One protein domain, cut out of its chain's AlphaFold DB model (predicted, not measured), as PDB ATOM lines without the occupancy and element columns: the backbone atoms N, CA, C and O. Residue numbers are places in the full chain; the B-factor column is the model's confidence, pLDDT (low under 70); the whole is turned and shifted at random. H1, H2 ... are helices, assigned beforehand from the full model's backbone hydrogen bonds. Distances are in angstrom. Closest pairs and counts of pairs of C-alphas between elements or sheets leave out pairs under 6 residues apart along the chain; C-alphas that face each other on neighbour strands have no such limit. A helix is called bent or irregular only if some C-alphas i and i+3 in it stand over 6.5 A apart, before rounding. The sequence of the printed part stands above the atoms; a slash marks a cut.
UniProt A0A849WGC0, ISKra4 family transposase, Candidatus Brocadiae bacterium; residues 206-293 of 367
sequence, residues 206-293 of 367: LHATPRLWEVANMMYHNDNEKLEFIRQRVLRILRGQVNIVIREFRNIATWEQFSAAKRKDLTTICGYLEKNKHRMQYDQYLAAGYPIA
ATOM      1  N   LEU A 206     118.079 133.873  76.320       89.56
ATOM      2  CA  LEU A 206     116.719 133.352  76.152       89.56
ATOM      3  C   LEU A 206     115.664 134.234  76.828       89.56
ATOM      4  O   LEU A 206     114.514 134.226  76.400       89.56
ATOM      5  N   HIS A 207     116.055 135.075  77.790       89.00
ATOM      6  CA  HIS A 207     115.188 136.075  78.414       89.00
ATOM      7  C   HIS A 207     115.191 137.427  77.681       89.00
ATOM      8  O   HIS A 207     114.252 138.214  77.833       89.00
ATOM      9  N   ALA A 208     116.193 137.693  76.837       91.25
ATOM     10  CA  ALA A 208     116.219 138.868  75.967       91.25
ATOM     11  C   ALA A 208     115.366 138.673  74.698       91.25
ATOM     12  O   ALA A 208     114.687 139.604  74.260       91.25
ATOM     13  N   THR A 209     115.358 137.465  74.117       92.06
ATOM     14  CA  THR A 209     114.645 137.190  72.851       92.06
ATOM     15  C   THR A 209     113.127 137.447  72.876       92.06
ATOM     16  O   THR A 209     112.636 137.985  71.881       92.06
ATOM     17  N   PRO A 210     112.357 137.189  73.958       92.44
ATOM     18  CA  PRO A 210     110.917 137.457  73.979       92.44
ATOM     19  C   PRO A 210     110.593 138.942  73.803       92.44
ATOM     20  O   PRO A 210     109.592 139.284  73.183       92.44
ATOM     21  N   ARG A 211     111.476 139.836  74.269       94.62
ATOM     22  CA  ARG A 211     111.331 141.285  74.062       94.62
ATOM     23  C   ARG A 211     111.475 141.668  72.599       94.62
ATOM     24  O   ARG A 211     110.774 142.552  72.126       94.62
ATOM     25  N   LEU A 212     112.349 140.984  71.866       95.69
ATOM     26  CA  LEU A 212     112.467 141.177  70.423       95.69
ATOM     27  C   LEU A 212     111.203 140.668  69.717       95.69
ATOM     28  O   LEU A 212     110.690 141.353  68.834       95.69
ATOM     29  N   TRP A 213     110.673 139.512  70.140       95.88
ATOM     30  CA  TRP A 213     109.428 138.940  69.608       95.88
ATOM     31  C   TRP A 213     108.223 139.852  69.825       95.88
ATOM     32  O   TRP A 213     107.407 140.003  68.918       95.88
ATOM     33  N   GLU A 214     108.123 140.506  70.984       95.88
ATOM     34  CA  GLU A 214     107.108 141.534  71.241       95.88
ATOM     35  C   GLU A 214     107.164 142.646  70.181       95.88
ATOM     36  O   GLU A 214     106.129 142.986  69.610       95.88
ATOM     37  N   VAL A 215     108.357 143.141  69.827       95.62
ATOM     38  CA  VAL A 215     108.511 144.149  68.761       95.62
ATOM     39  C   VAL A 215     108.131 143.591  67.389       95.62
ATOM     40  O   VAL A 215     107.379 144.240  66.661       95.62
ATOM     41  N   ALA A 216     108.585 142.386  67.034       96.12
ATOM     42  CA  ALA A 216     108.237 141.770  65.751       96.12
ATOM     43  C   ALA A 216     106.719 141.612  65.582       96.12
ATOM     44  O   ALA A 216     106.177 141.961  64.536       96.12
ATOM     45  N   ASN A 217     106.019 141.174  66.633       94.88
ATOM     46  CA  ASN A 217     104.561 141.031  66.639       94.88
ATOM     47  C   ASN A 217     103.817 142.370  66.515       94.88
ATOM     48  O   ASN A 217     102.688 142.408  66.032       94.88
ATOM     49  N   MET A 218     104.423 143.479  66.949       94.12
ATOM     50  CA  MET A 218     103.844 144.811  66.753       94.12
ATOM     51  C   MET A 218     104.001 145.317  65.317       94.12
ATOM     52  O   MET A 218     103.170 146.129  64.893       94.12
ATOM     53  N   MET A 219     105.060 144.879  64.630       91.75
ATOM     54  CA  MET A 219     105.506 145.360  63.319       91.75
ATOM     55  C   MET A 219     104.931 144.553  62.152       91.75
ATOM     56  O   MET A 219     104.561 145.138  61.139       91.75
ATOM     57  N   TYR A 220     104.858 143.230  62.296       93.75
ATOM     58  CA  TYR A 220     104.562 142.313  61.200       93.75
ATOM     59  C   TYR A 220     103.439 141.352  61.571       93.75
ATOM     60  O   TYR A 220     103.337 140.884  62.707       93.75
ATOM     61  N   HIS A 221     102.617 141.013  60.582       92.62
ATOM     62  CA  HIS A 221     101.606 139.965  60.712       92.62
ATOM     63  C   HIS A 221     102.118 138.617  60.201       92.62
ATOM     64  O   HIS A 221     101.784 137.590  60.790       92.62
ATOM     65  N   ASN A 222     102.954 138.626  59.157       95.94
ATOM     66  CA  ASN A 222     103.522 137.437  58.534       95.94
ATOM     67  C   ASN A 222     104.647 136.834  59.391       95.94
ATOM     68  O   ASN A 222     105.543 137.543  59.846       95.94
ATOM     69  N   ASP A 223     104.620 135.517  59.589       93.25
ATOM     70  CA  ASP A 223     105.581 134.841  60.463       93.25
ATOM     71  C   ASP A 223     106.998 134.768  59.877       93.25
ATOM     72  O   ASP A 223     107.958 134.862  60.638       93.25
ATOM     73  N   ASN A 224     107.159 134.710  58.550       93.81
ATOM     74  CA  ASN A 224     108.481 134.759  57.911       93.81
ATOM     75  C   ASN A 224     109.133 136.137  58.095       93.81
ATOM     76  O   ASN A 224     110.324 136.219  58.386       93.81
ATOM     77  N   GLU A 225     108.353 137.220  57.992       96.00
ATOM     78  CA  GLU A 225     108.851 138.580  58.250       96.00
ATOM     79  C   GLU A 225     109.268 138.758  59.714       96.00
ATOM     80  O   GLU A 225     110.330 139.319  59.998       96.00
ATOM     81  N   LYS A 226     108.472 138.231  60.659       95.44
ATOM     82  CA  LYS A 226     108.843 138.219  62.081       95.44
ATOM     83  C   LYS A 226     110.127 137.428  62.302       95.44
ATOM     84  O   LYS A 226     111.010 137.902  63.011       95.44
ATOM     85  N   LEU A 227     110.242 136.243  61.704       94.31
ATOM     86  CA  LEU A 227     111.403 135.376  61.870       94.31
ATOM     87  C   LEU A 227     112.680 136.061  61.377       94.31
ATOM     88  O   LEU A 227     113.671 136.091  62.105       94.31
ATOM     89  N   GLU A 228     112.633 136.673  60.193       95.31
ATOM     90  CA  GLU A 228     113.766 137.408  59.630       95.31
ATOM     91  C   GLU A 228     114.139 138.618  60.495       95.31
ATOM     92  O   GLU A 228     115.314 138.837  60.809       95.31
ATOM     93  N   PHE A 229     113.143 139.366  60.982       96.31
ATOM     94  CA  PHE A 229     113.372 140.469  61.913       96.31
ATOM     95  C   PHE A 229     114.102 140.000  63.182       96.31
ATOM     96  O   PHE A 229     115.114 140.592  63.573       96.31
ATOM     97  N   ILE A 230     113.629 138.920  63.811       95.94
ATOM     98  CA  ILE A 230     114.222 138.362  65.035       95.94
ATOM     99  C   ILE A 230     115.625 137.828  64.761       95.94
ATOM    100  O   ILE A 230     116.541 138.161  65.515       95.94
ATOM    101  N   ARG A 231     115.830 137.095  63.662       95.88
ATOM    102  CA  ARG A 231     117.142 136.575  63.251       95.88
ATOM    103  C   ARG A 231     118.171 137.699  63.153       95.88
ATOM    104  O   ARG A 231     119.232 137.627  63.776       95.88
ATOM    105  N   GLN A 232     117.826 138.787  62.465       96.88
ATOM    106  CA  GLN A 232     118.704 139.949  62.327       96.88
ATOM    107  C   GLN A 232     118.986 140.644  63.669       96.88
ATOM    108  O   GLN A 232     120.120 141.058  63.917       96.88
ATOM    109  N   ARG A 233     117.986 140.811  64.548       97.31
ATOM    110  CA  ARG A 233     118.178 141.549  65.815       97.31
ATOM    111  C   ARG A 233     118.917 140.743  66.871       97.31
ATOM    112  O   ARG A 233     119.752 141.312  67.572       97.31
ATOM    113  N   VAL A 234     118.696 139.432  66.918       97.25
ATOM    114  CA  VAL A 234     119.511 138.517  67.724       97.25
ATOM    115  C   VAL A 234     120.960 138.551  67.243       97.25
ATOM    116  O   VAL A 234     121.848 138.752  68.066       97.25
ATOM    117  N   LEU A 235     121.209 138.478  65.928       98.12
ATOM    118  CA  LEU A 235     122.566 138.579  65.378       98.12
ATOM    119  C   LEU A 235     123.260 139.890  65.776       98.12
ATOM    120  O   LEU A 235     124.409 139.878  66.210       98.12
ATOM    121  N   ARG A 236     122.564 141.031  65.664       98.19
ATOM    122  CA  ARG A 236     123.103 142.334  66.089       98.19
ATOM    123  C   ARG A 236     123.462 142.347  67.573       98.19
ATOM    124  O   ARG A 236     124.553 142.787  67.922       98.19
ATOM    125  N   ILE A 237     122.576 141.855  68.439       97.88
ATOM    126  CA  ILE A 237     122.831 141.770  69.884       97.88
ATOM    127  C   ILE A 237     124.043 140.880  70.178       97.88
ATOM    128  O   ILE A 237     124.909 141.282  70.949       97.88
ATOM    129  N   LEU A 238     124.146 139.721  69.522       98.25
ATOM    130  CA  LEU A 238     125.276 138.800  69.677       98.25
ATOM    131  C   LEU A 238     126.606 139.393  69.192       98.25
ATOM    132  O   LEU A 238     127.655 139.030  69.705       98.25
ATOM    133  N   ARG A 239     126.565 140.336  68.245       98.31
ATOM    134  CA  ARG A 239     127.720 141.120  67.775       98.31
ATOM    135  C   ARG A 239     128.016 142.360  68.645       98.31
ATOM    136  O   ARG A 239     128.674 143.281  68.172       98.31
ATOM    137  N   GLY A 240     127.462 142.453  69.858       97.25
ATOM    138  CA  GLY A 240     127.666 143.593  70.767       97.25
ATOM    139  C   GLY A 240     126.910 144.872  70.366       97.25
ATOM    140  O   GLY A 240     127.075 145.934  70.966       97.25
ATOM    141  N   GLN A 241     126.024 144.813  69.366       98.06
ATOM    142  CA  GLN A 241     125.355 145.989  68.792       98.06
ATOM    143  C   GLN A 241     124.034 146.347  69.493       98.06
ATOM    144  O   GLN A 241     123.106 146.864  68.864       98.06
ATOM    145  N   VAL A 242     123.928 146.112  70.804       97.62
ATOM    146  CA  VAL A 242     122.696 146.349  71.584       97.62
ATOM    147  C   VAL A 242     122.226 147.805  71.478       97.62
ATOM    148  O   VAL A 242     121.039 148.064  71.303       97.62
ATOM    149  N   ASN A 243     123.158 148.767  71.477       97.75
ATOM    150  CA  ASN A 243     122.847 150.191  71.290       97.75
ATOM    151  C   ASN A 243     122.155 150.493  69.961       97.75
ATOM    152  O   ASN A 243     121.268 151.345  69.907       97.75
ATOM    153  N   ILE A 244     122.572 149.812  68.890       97.75
ATOM    154  CA  ILE A 244     121.984 149.993  67.562       97.75
ATOM    155  C   ILE A 244     120.538 149.509  67.599       97.75
ATOM    156  O   ILE A 244     119.646 150.246  67.193       97.75
ATOM    157  N   VAL A 245     120.292 148.333  68.184       97.81
ATOM    158  CA  VAL A 245     118.936 147.780  68.334       97.81
ATOM    159  C   VAL A 245     118.044 148.693  69.183       97.81
ATOM    160  O   VAL A 245     116.922 148.993  68.784       97.81
ATOM    161  N   ILE A 246     118.545 149.213  70.310       98.00
ATOM    162  CA  ILE A 246     117.800 150.173  71.144       98.00
ATOM    163  C   ILE A 246     117.456 151.438  70.346       98.00
ATOM    164  O   ILE A 246     116.324 151.919  70.409       98.00
ATOM    165  N   ARG A 247     118.409 151.989  69.584       97.81
ATOM    166  CA  ARG A 247     118.178 153.178  68.751       97.81
ATOM    167  C   ARG A 247     117.136 152.911  67.667       97.81
ATOM    168  O   ARG A 247     116.255 153.742  67.469       97.81
ATOM    169  N   GLU A 248     117.207 151.762  67.001       96.31
ATOM    170  CA  GLU A 248     116.205 151.340  66.018       96.31
ATOM    171  C   GLU A 248     114.807 151.267  66.648       96.31
ATOM    172  O   GLU A 248     113.861 151.827  66.100       96.31
ATOM    173  N   PHE A 249     114.669 150.664  67.832       96.12
ATOM    174  CA  PHE A 249     113.374 150.552  68.513       96.12
ATOM    175  C   PHE A 249     112.833 151.907  68.982       96.12
ATOM    176  O   PHE A 249     111.636 152.168  68.848       96.12
ATOM    177  N   ARG A 250     113.702 152.806  69.463       95.69
ATOM    178  CA  ARG A 250     113.323 154.193  69.774       95.69
ATOM    179  C   ARG A 250     112.831 154.933  68.530       95.69
ATOM    180  O   ARG A 250     111.839 155.645  68.621       95.69
ATOM    181  N   ASN A 251     113.464 154.727  67.374       94.50
ATOM    182  CA  ASN A 251     113.010 155.316  66.114       94.50
ATOM    183  C   ASN A 251     111.644 154.759  65.689       94.50
ATOM    184  O   ASN A 251     110.764 155.539  65.335       94.50
ATOM    185  N   ILE A 252     111.429 153.442  65.782       91.69
ATOM    186  CA  ILE A 252     110.125 152.813  65.496       91.69
ATOM    187  C   ILE A 252     109.023 153.416  66.380       91.69
ATOM    188  O   ILE A 252     107.923 153.690  65.906       91.69
ATOM    189  N   ALA A 253     109.320 153.705  67.651       90.94
ATOM    190  CA  ALA A 253     108.356 154.308  68.571       90.94
ATOM    191  C   ALA A 253     107.889 155.722  68.159       90.94
ATOM    192  O   ALA A 253     106.880 156.197  68.682       90.94
ATOM    193  N   THR A 254     108.588 156.389  67.232       91.38
ATOM    194  CA  THR A 254     108.197 157.709  66.699       91.38
ATOM    195  C   THR A 254     107.207 157.633  65.539       91.38
ATOM    196  O   THR A 254     106.627 158.652  65.172       91.38
ATOM    197  N   TRP A 255     106.985 156.449  64.962       90.19
ATOM    198  CA  TRP A 255     106.136 156.302  63.782       90.19
ATOM    199  C   TRP A 255     104.669 156.596  64.105       90.19
ATOM    200  O   TRP A 255     104.099 156.067  65.064       90.19
ATOM    201  N   GLU A 256     104.027 157.413  63.269       85.50
ATOM    202  CA  GLU A 256     102.659 157.890  63.509       85.50
ATOM    203  C   GLU A 256     101.640 156.747  63.592       85.50
ATOM    204  O   GLU A 256     100.781 156.755  64.472       85.50
ATOM    205  N   GLN A 257     101.816 155.710  62.769       87.19
ATOM    206  CA  GLN A 257     100.959 154.519  62.710       87.19
ATOM    207  C   GLN A 257     100.955 153.657  63.990       87.19
ATOM    208  O   GLN A 257     100.119 152.765  64.138       87.19
ATOM    209  N   PHE A 258     101.884 153.883  64.925       89.06
ATOM    210  CA  PHE A 258     101.922 153.158  66.194       89.06
ATOM    211  C   PHE A 258     100.980 153.794  67.215       89.06
ATOM    212  O   PHE A 258     101.130 154.963  67.572       89.06
ATOM    213  N   SER A 259     100.056 152.992  67.750       91.38
ATOM    214  CA  SER A 259      99.172 153.409  68.841       91.38
ATOM    215  C   SER A 259      99.956 153.762  70.110       91.38
ATOM    216  O   SER A 259     101.059 153.259  70.343       91.38
ATOM    217  N   ALA A 260      99.359 154.577  70.985       91.69
ATOM    218  CA  ALA A 260      99.973 154.962  72.260       91.69
ATOM    219  C   ALA A 260     100.374 153.747  73.125       91.69
ATOM    220  O   ALA A 260     101.421 153.772  73.770       91.69
ATOM    221  N   ALA A 261      99.583 152.667  73.089       92.88
ATOM    222  CA  ALA A 261      99.897 151.414  73.773       92.88
ATOM    223  C   ALA A 261     101.193 150.778  73.238       92.88
ATOM    224  O   ALA A 261     102.117 150.549  74.013       92.88
ATOM    225  N   LYS A 262     101.325 150.606  71.912       93.19
ATOM    226  CA  LYS A 262     102.546 150.042  71.308       93.19
ATOM    227  C   LYS A 262     103.782 150.913  71.579       93.19
ATOM    228  O   LYS A 262     104.859 150.386  71.838       93.19
ATOM    229  N   ARG A 263     103.643 152.247  71.569       93.94
ATOM    230  CA  ARG A 263     104.747 153.171  71.909       93.94
ATOM    231  C   ARG A 263     105.209 153.007  73.361       93.94
ATOM    232  O   ARG A 263     106.411 153.028  73.637       93.94
ATOM    233  N   LYS A 264     104.269 152.810  74.291       94.06
ATOM    234  CA  LYS A 264     104.570 152.514  75.700       94.06
ATOM    235  C   LYS A 264     105.290 151.171  75.853       94.06
ATOM    236  O   LYS A 264     106.270 151.094  76.599       94.06
ATOM    237  N   ASP A 265     104.856 150.143  75.130       94.62
ATOM    238  CA  ASP A 265     105.503 148.828  75.170       94.62
ATOM    239  C   ASP A 265     106.933 148.896  74.609       94.62
ATOM    240  O   ASP A 265     107.871 148.439  75.262       94.62
ATOM    241  N   LEU A 266     107.144 149.584  73.480       95.44
ATOM    242  CA  LEU A 266     108.482 149.842  72.927       95.44
ATOM    243  C   LEU A 266     109.386 150.595  73.908       95.44
ATOM    244  O   LEU A 266     110.560 150.256  74.051       95.44
ATOM    245  N   THR A 267     108.845 151.590  74.614       95.38
ATOM    246  CA  THR A 267     109.588 152.335  75.644       95.38
ATOM    247  C   THR A 267     110.016 151.413  76.785       95.38
ATOM    248  O   THR A 267     111.170 151.454  77.213       95.38
ATOM    249  N   THR A 268     109.117 150.532  77.233       96.12
ATOM    250  CA  THR A 268     109.404 149.510  78.251       96.12
ATOM    251  C   THR A 268     110.512 148.558  77.794       96.12
ATOM    252  O   THR A 268     111.463 148.319  78.538       96.12
ATOM    253  N   ILE A 269     110.436 148.066  76.553       96.62
ATOM    254  CA  ILE A 269     111.439 147.173  75.957       96.62
ATOM    255  C   ILE A 269     112.799 147.872  75.854       96.62
ATOM    256  O   ILE A 269     113.811 147.315  76.279       96.62
ATOM    257  N   CYS A 270     112.840 149.114  75.362       97.38
ATOM    258  CA  CYS A 270     114.075 149.897  75.293       97.38
ATOM    259  C   CYS A 270     114.683 150.123  76.682       97.38
ATOM    260  O   CYS A 270     115.892 149.989  76.843       97.38
ATOM    261  N   GLY A 271     113.859 150.439  77.686       97.00
ATOM    262  CA  GLY A 271     114.309 150.601  79.069       97.00
ATOM    263  C   GLY A 271     114.884 149.310  79.657       97.00
ATOM    264  O   GLY A 271     115.909 149.347  80.333       97.00
ATOM    265  N   TYR A 272     114.271 148.161  79.354       96.38
ATOM    266  CA  TYR A 272     114.779 146.849  79.756       96.38
ATOM    267  C   TYR A 272     116.152 146.541  79.139       96.38
ATOM    268  O   TYR A 272     117.060 146.121  79.860       96.38
ATOM    269  N   LEU A 273     116.311 146.765  77.829       97.12
ATOM    270  CA  LEU A 273     117.572 146.529  77.121       97.12
ATOM    271  C   LEU A 273     118.673 147.486  77.596       97.12
ATOM    272  O   LEU A 273     119.782 147.047  77.869       97.12
ATOM    273  N   GLU A 274     118.365 148.776  77.754       97.44
ATOM    274  CA  GLU A 274     119.322 149.776  78.248       97.44
ATOM    275  C   GLU A 274     119.815 149.418  79.655       97.44
ATOM    276  O   GLU A 274     121.016 149.410  79.911       97.44
ATOM    277  N   LYS A 275     118.897 149.037  80.554       96.62
ATOM    278  CA  LYS A 275     119.223 148.656  81.934       96.62
ATOM    279  C   LYS A 275     120.144 147.436  82.031       96.62
ATOM    280  O   LYS A 275     120.884 147.320  83.003       96.62
ATOM    281  N   ASN A 276     120.065 146.512  81.074       97.19
ATOM    282  CA  ASN A 276     120.855 145.279  81.077       97.19
ATOM    283  C   ASN A 276     122.013 145.291  80.077       97.19
ATOM    284  O   ASN A 276     122.733 144.305  79.979       97.19
ATOM    285  N   LYS A 277     122.227 146.392  79.356       96.56
ATOM    286  CA  LYS A 277     123.234 146.511  78.298       96.56
ATOM    287  C   LYS A 277     124.635 146.091  78.741       96.56
ATOM    288  O   LYS A 277     125.337 145.438  77.975       96.56
ATOM    289  N   HIS A 278     125.045 146.430  79.965       97.25
ATOM    290  CA  HIS A 278     126.365 146.052  80.487       97.25
ATOM    291  C   HIS A 278     126.531 144.538  80.688       97.25
ATOM    292  O   HIS A 278     127.661 144.066  80.713       97.25
ATOM    293  N   ARG A 279     125.423 143.790  80.768       98.00
ATOM    294  CA  ARG A 279     125.358 142.319  80.865       98.00
ATOM    295  C   ARG A 279     125.126 141.634  79.518       98.00
ATOM    296  O   ARG A 279     124.863 140.437  79.472       98.00
ATOM    297  N   MET A 280     125.120 142.395  78.425       98.06
ATOM    298  CA  MET A 280     124.831 141.915  77.071       98.06
ATOM    299  C   MET A 280     126.053 142.056  76.150       98.06
ATOM    300  O   MET A 280     125.894 142.245  74.943       98.06
ATOM    301  N   GLN A 281     127.271 141.963  76.700       97.88
ATOM    302  CA  GLN A 281     128.532 141.980  75.938       97.88
ATOM    303  C   GLN A 281     128.796 140.613  75.284       97.88
ATOM    304  O   GLN A 281     129.822 139.971  75.508       97.88
ATOM    305  N   TYR A 282     127.809 140.114  74.536       98.19
ATOM    306  CA  TYR A 282     127.800 138.748  74.017       98.19
ATOM    307  C   TYR A 282     128.948 138.462  73.053       98.19
ATOM    308  O   TYR A 282     129.432 137.340  73.027       98.19
ATOM    309  N   ASP A 283     129.410 139.456  72.305       97.88
ATOM    310  CA  ASP A 283     130.589 139.362  71.445       97.88
ATOM    311  C   ASP A 283     131.838 138.979  72.251       97.88
ATOM    312  O   ASP A 283     132.562 138.052  71.884       97.88
ATOM    313  N   GLN A 284     132.037 139.627  73.401       98.19
ATOM    314  CA  GLN A 284     133.142 139.337  74.313       98.19
ATOM    315  C   GLN A 284     132.952 137.988  75.010       98.19
ATOM    316  O   GLN A 284     133.895 137.205  75.112       98.19
ATOM    317  N   TYR A 285     131.731 137.687  75.460       98.19
ATOM    318  CA  TYR A 285     131.427 136.424  76.138       98.19
ATOM    319  C   TYR A 285     131.635 135.219  75.219       98.19
ATOM    320  O   TYR A 285     132.179 134.206  75.644       98.19
ATOM    321  N   LEU A 286     131.232 135.334  73.955       97.62
ATOM    322  CA  LEU A 286     131.400 134.290  72.952       97.62
ATOM    323  C   LEU A 286     132.869 134.062  72.588       97.62
ATOM    324  O   LEU A 286     133.290 132.909  72.494       97.62
ATOM    325  N   ALA A 287     133.651 135.137  72.450       97.38
ATOM    326  CA  ALA A 287     135.090 135.053  72.206       97.38
ATOM    327  C   ALA A 287     135.856 134.444  73.395       97.38
ATOM    328  O   ALA A 287     136.803 133.693  73.191       97.38
ATOM    329  N   ALA A 288     135.421 134.725  74.628       97.44
ATOM    330  CA  ALA A 288     135.982 134.148  75.853       97.44
ATOM    331  C   ALA A 288     135.435 132.745  76.188       97.44
ATOM    332  O   ALA A 288     135.824 132.140  77.184       97.44
ATOM    333  N   GLY A 289     134.508 132.235  75.380       96.50
ATOM    334  CA  GLY A 289     133.935 130.905  75.526       96.50
ATOM    335  C   GLY A 289     132.883 130.746  76.628       96.50
ATOM    336  O   GLY A 289     132.522 129.619  76.967       96.50
ATOM    337  N   TYR A 290     132.352 131.841  77.174       97.38
ATOM    338  CA  TYR A 290     131.399 131.827  78.286       97.38
ATOM    339  C   TYR A 290     130.007 131.302  77.879       97.38
ATOM    340  O   TYR A 290     129.559 131.482  76.734       97.38
ATOM    341  N   PRO A 291     129.263 130.667  78.802       95.12
ATOM    342  CA  PRO A 291     127.841 130.406  78.612       95.12
ATOM    343  C   PRO A 291     127.056 131.727  78.568       95.12
ATOM    344  O   PRO A 291     127.271 132.618  79.382       95.12
ATOM    345  N   ILE A 292     126.126 131.843  77.616       94.88
ATOM    346  CA  ILE A 292     125.303 133.058  77.417       94.88
ATOM    347  C   ILE A 292     123.797 132.804  77.514       94.88
ATOM    348  O   ILE A 292     122.993 133.722  77.379       94.88
ATOM    349  N   ALA A 293     123.412 131.542  77.672       89.50
ATOM    350  CA  ALA A 293     122.027 131.118  77.687       89.50
ATOM    351  C   ALA A 293     121.850 130.057  78.762       89.50
ATOM    352  O   ALA A 293     122.639 129.109  78.832       89.50
TER     353      ALA A 293
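Overview. This is residues 206 to 293 of the 367 residues of the protein "ISKra4 family transposase" of Candidatus Brocadiae bacterium (UniProt A0A849WGC0). What shape does the backbone make? Four helices, H1 to H4, form an up-and-down bundle, each running against the one before it: H3 and H4 lie side by side as a close pair, and H1 and H2 make a more splayed hairpin, with H1 packed on H4 and the last part of H2 on H3. The short H5 lies at one end of the bundle, and the last printed residues fold back from it toward the first. What is it made of, and how large is it? The printed part has 88 residues with five named helices, H1 H2 H3 H4 H5 in that order, and no named strand; the class is all helix. It is compact, with a radius of gyration of the C-alphas of 13.3 A, and elongated, with spans of 43 by 28 by 18 A.

Along the chain. Where do the first helices run? H1, residues 206 to 219, starts at C-alpha 206 (116.719, 133.352, 76.152) and is 20.8 A long; it is neither bent nor irregular, but only just: C-alphas 207 and 210 are 6.3 A apart. H2, residues 223 to 238, is 22.1 A long. What follows? H3 is residues 242 to 252, 15.4 A long. H4, residues 260 to 279, is 29.6 A long and irregular: C-alphas 275 and 278 are 7.7 A apart. H5, residues 282 to 287, ends at C-alpha 287 (135.090, 135.053, 72.206).

Arrangement. How do the bundle's helices meet? The hairpin H1 and H2 touches at a steep tilt of 44 degrees, closest C-alphas Ala 216 and Lys 226 at 5.1 A, and H2 touches H3 with residues 233 to 237 alone, closest C-alphas Arg 233 and Val 245 at 6.8 A. The hairpin H3 and H4 has a shallow tilt of 9 degrees, closest C-alphas Ile 246 and Cys 270 at 5.6 A. H1 touches H4 at a shallow tilt of 27 degrees, opposite ways, closest C-alphas Arg 211 and Ile 269 at 6.2 A. Where is H5? It only just touches H2, with 3 pairs of C-alphas within 8 A, the closest Leu 238 and Tyr 282 at 5.0 A; H4 and H5 are apart. What do the backbones show? Every O i to N i+4 pair is within hydrogen-bond range in H2, H3 and H5; it is 7 of 10 in H1 and 14 of 16 in H4.

Size, cuts and confidence. How far does it reach? The two C-alphas farthest apart, of Glu 256 and Gly 289, are 43.0 A apart, while those of Leu 206 and Ala 293 are 6.0 A apart. Are there cuts or long links? The printed part has no cut; the link H3 to H4 is short, and the other three are tight. Is confidence low anywhere? The mean pLDDT of the printed part is 95.2, and no printed residue is under 70.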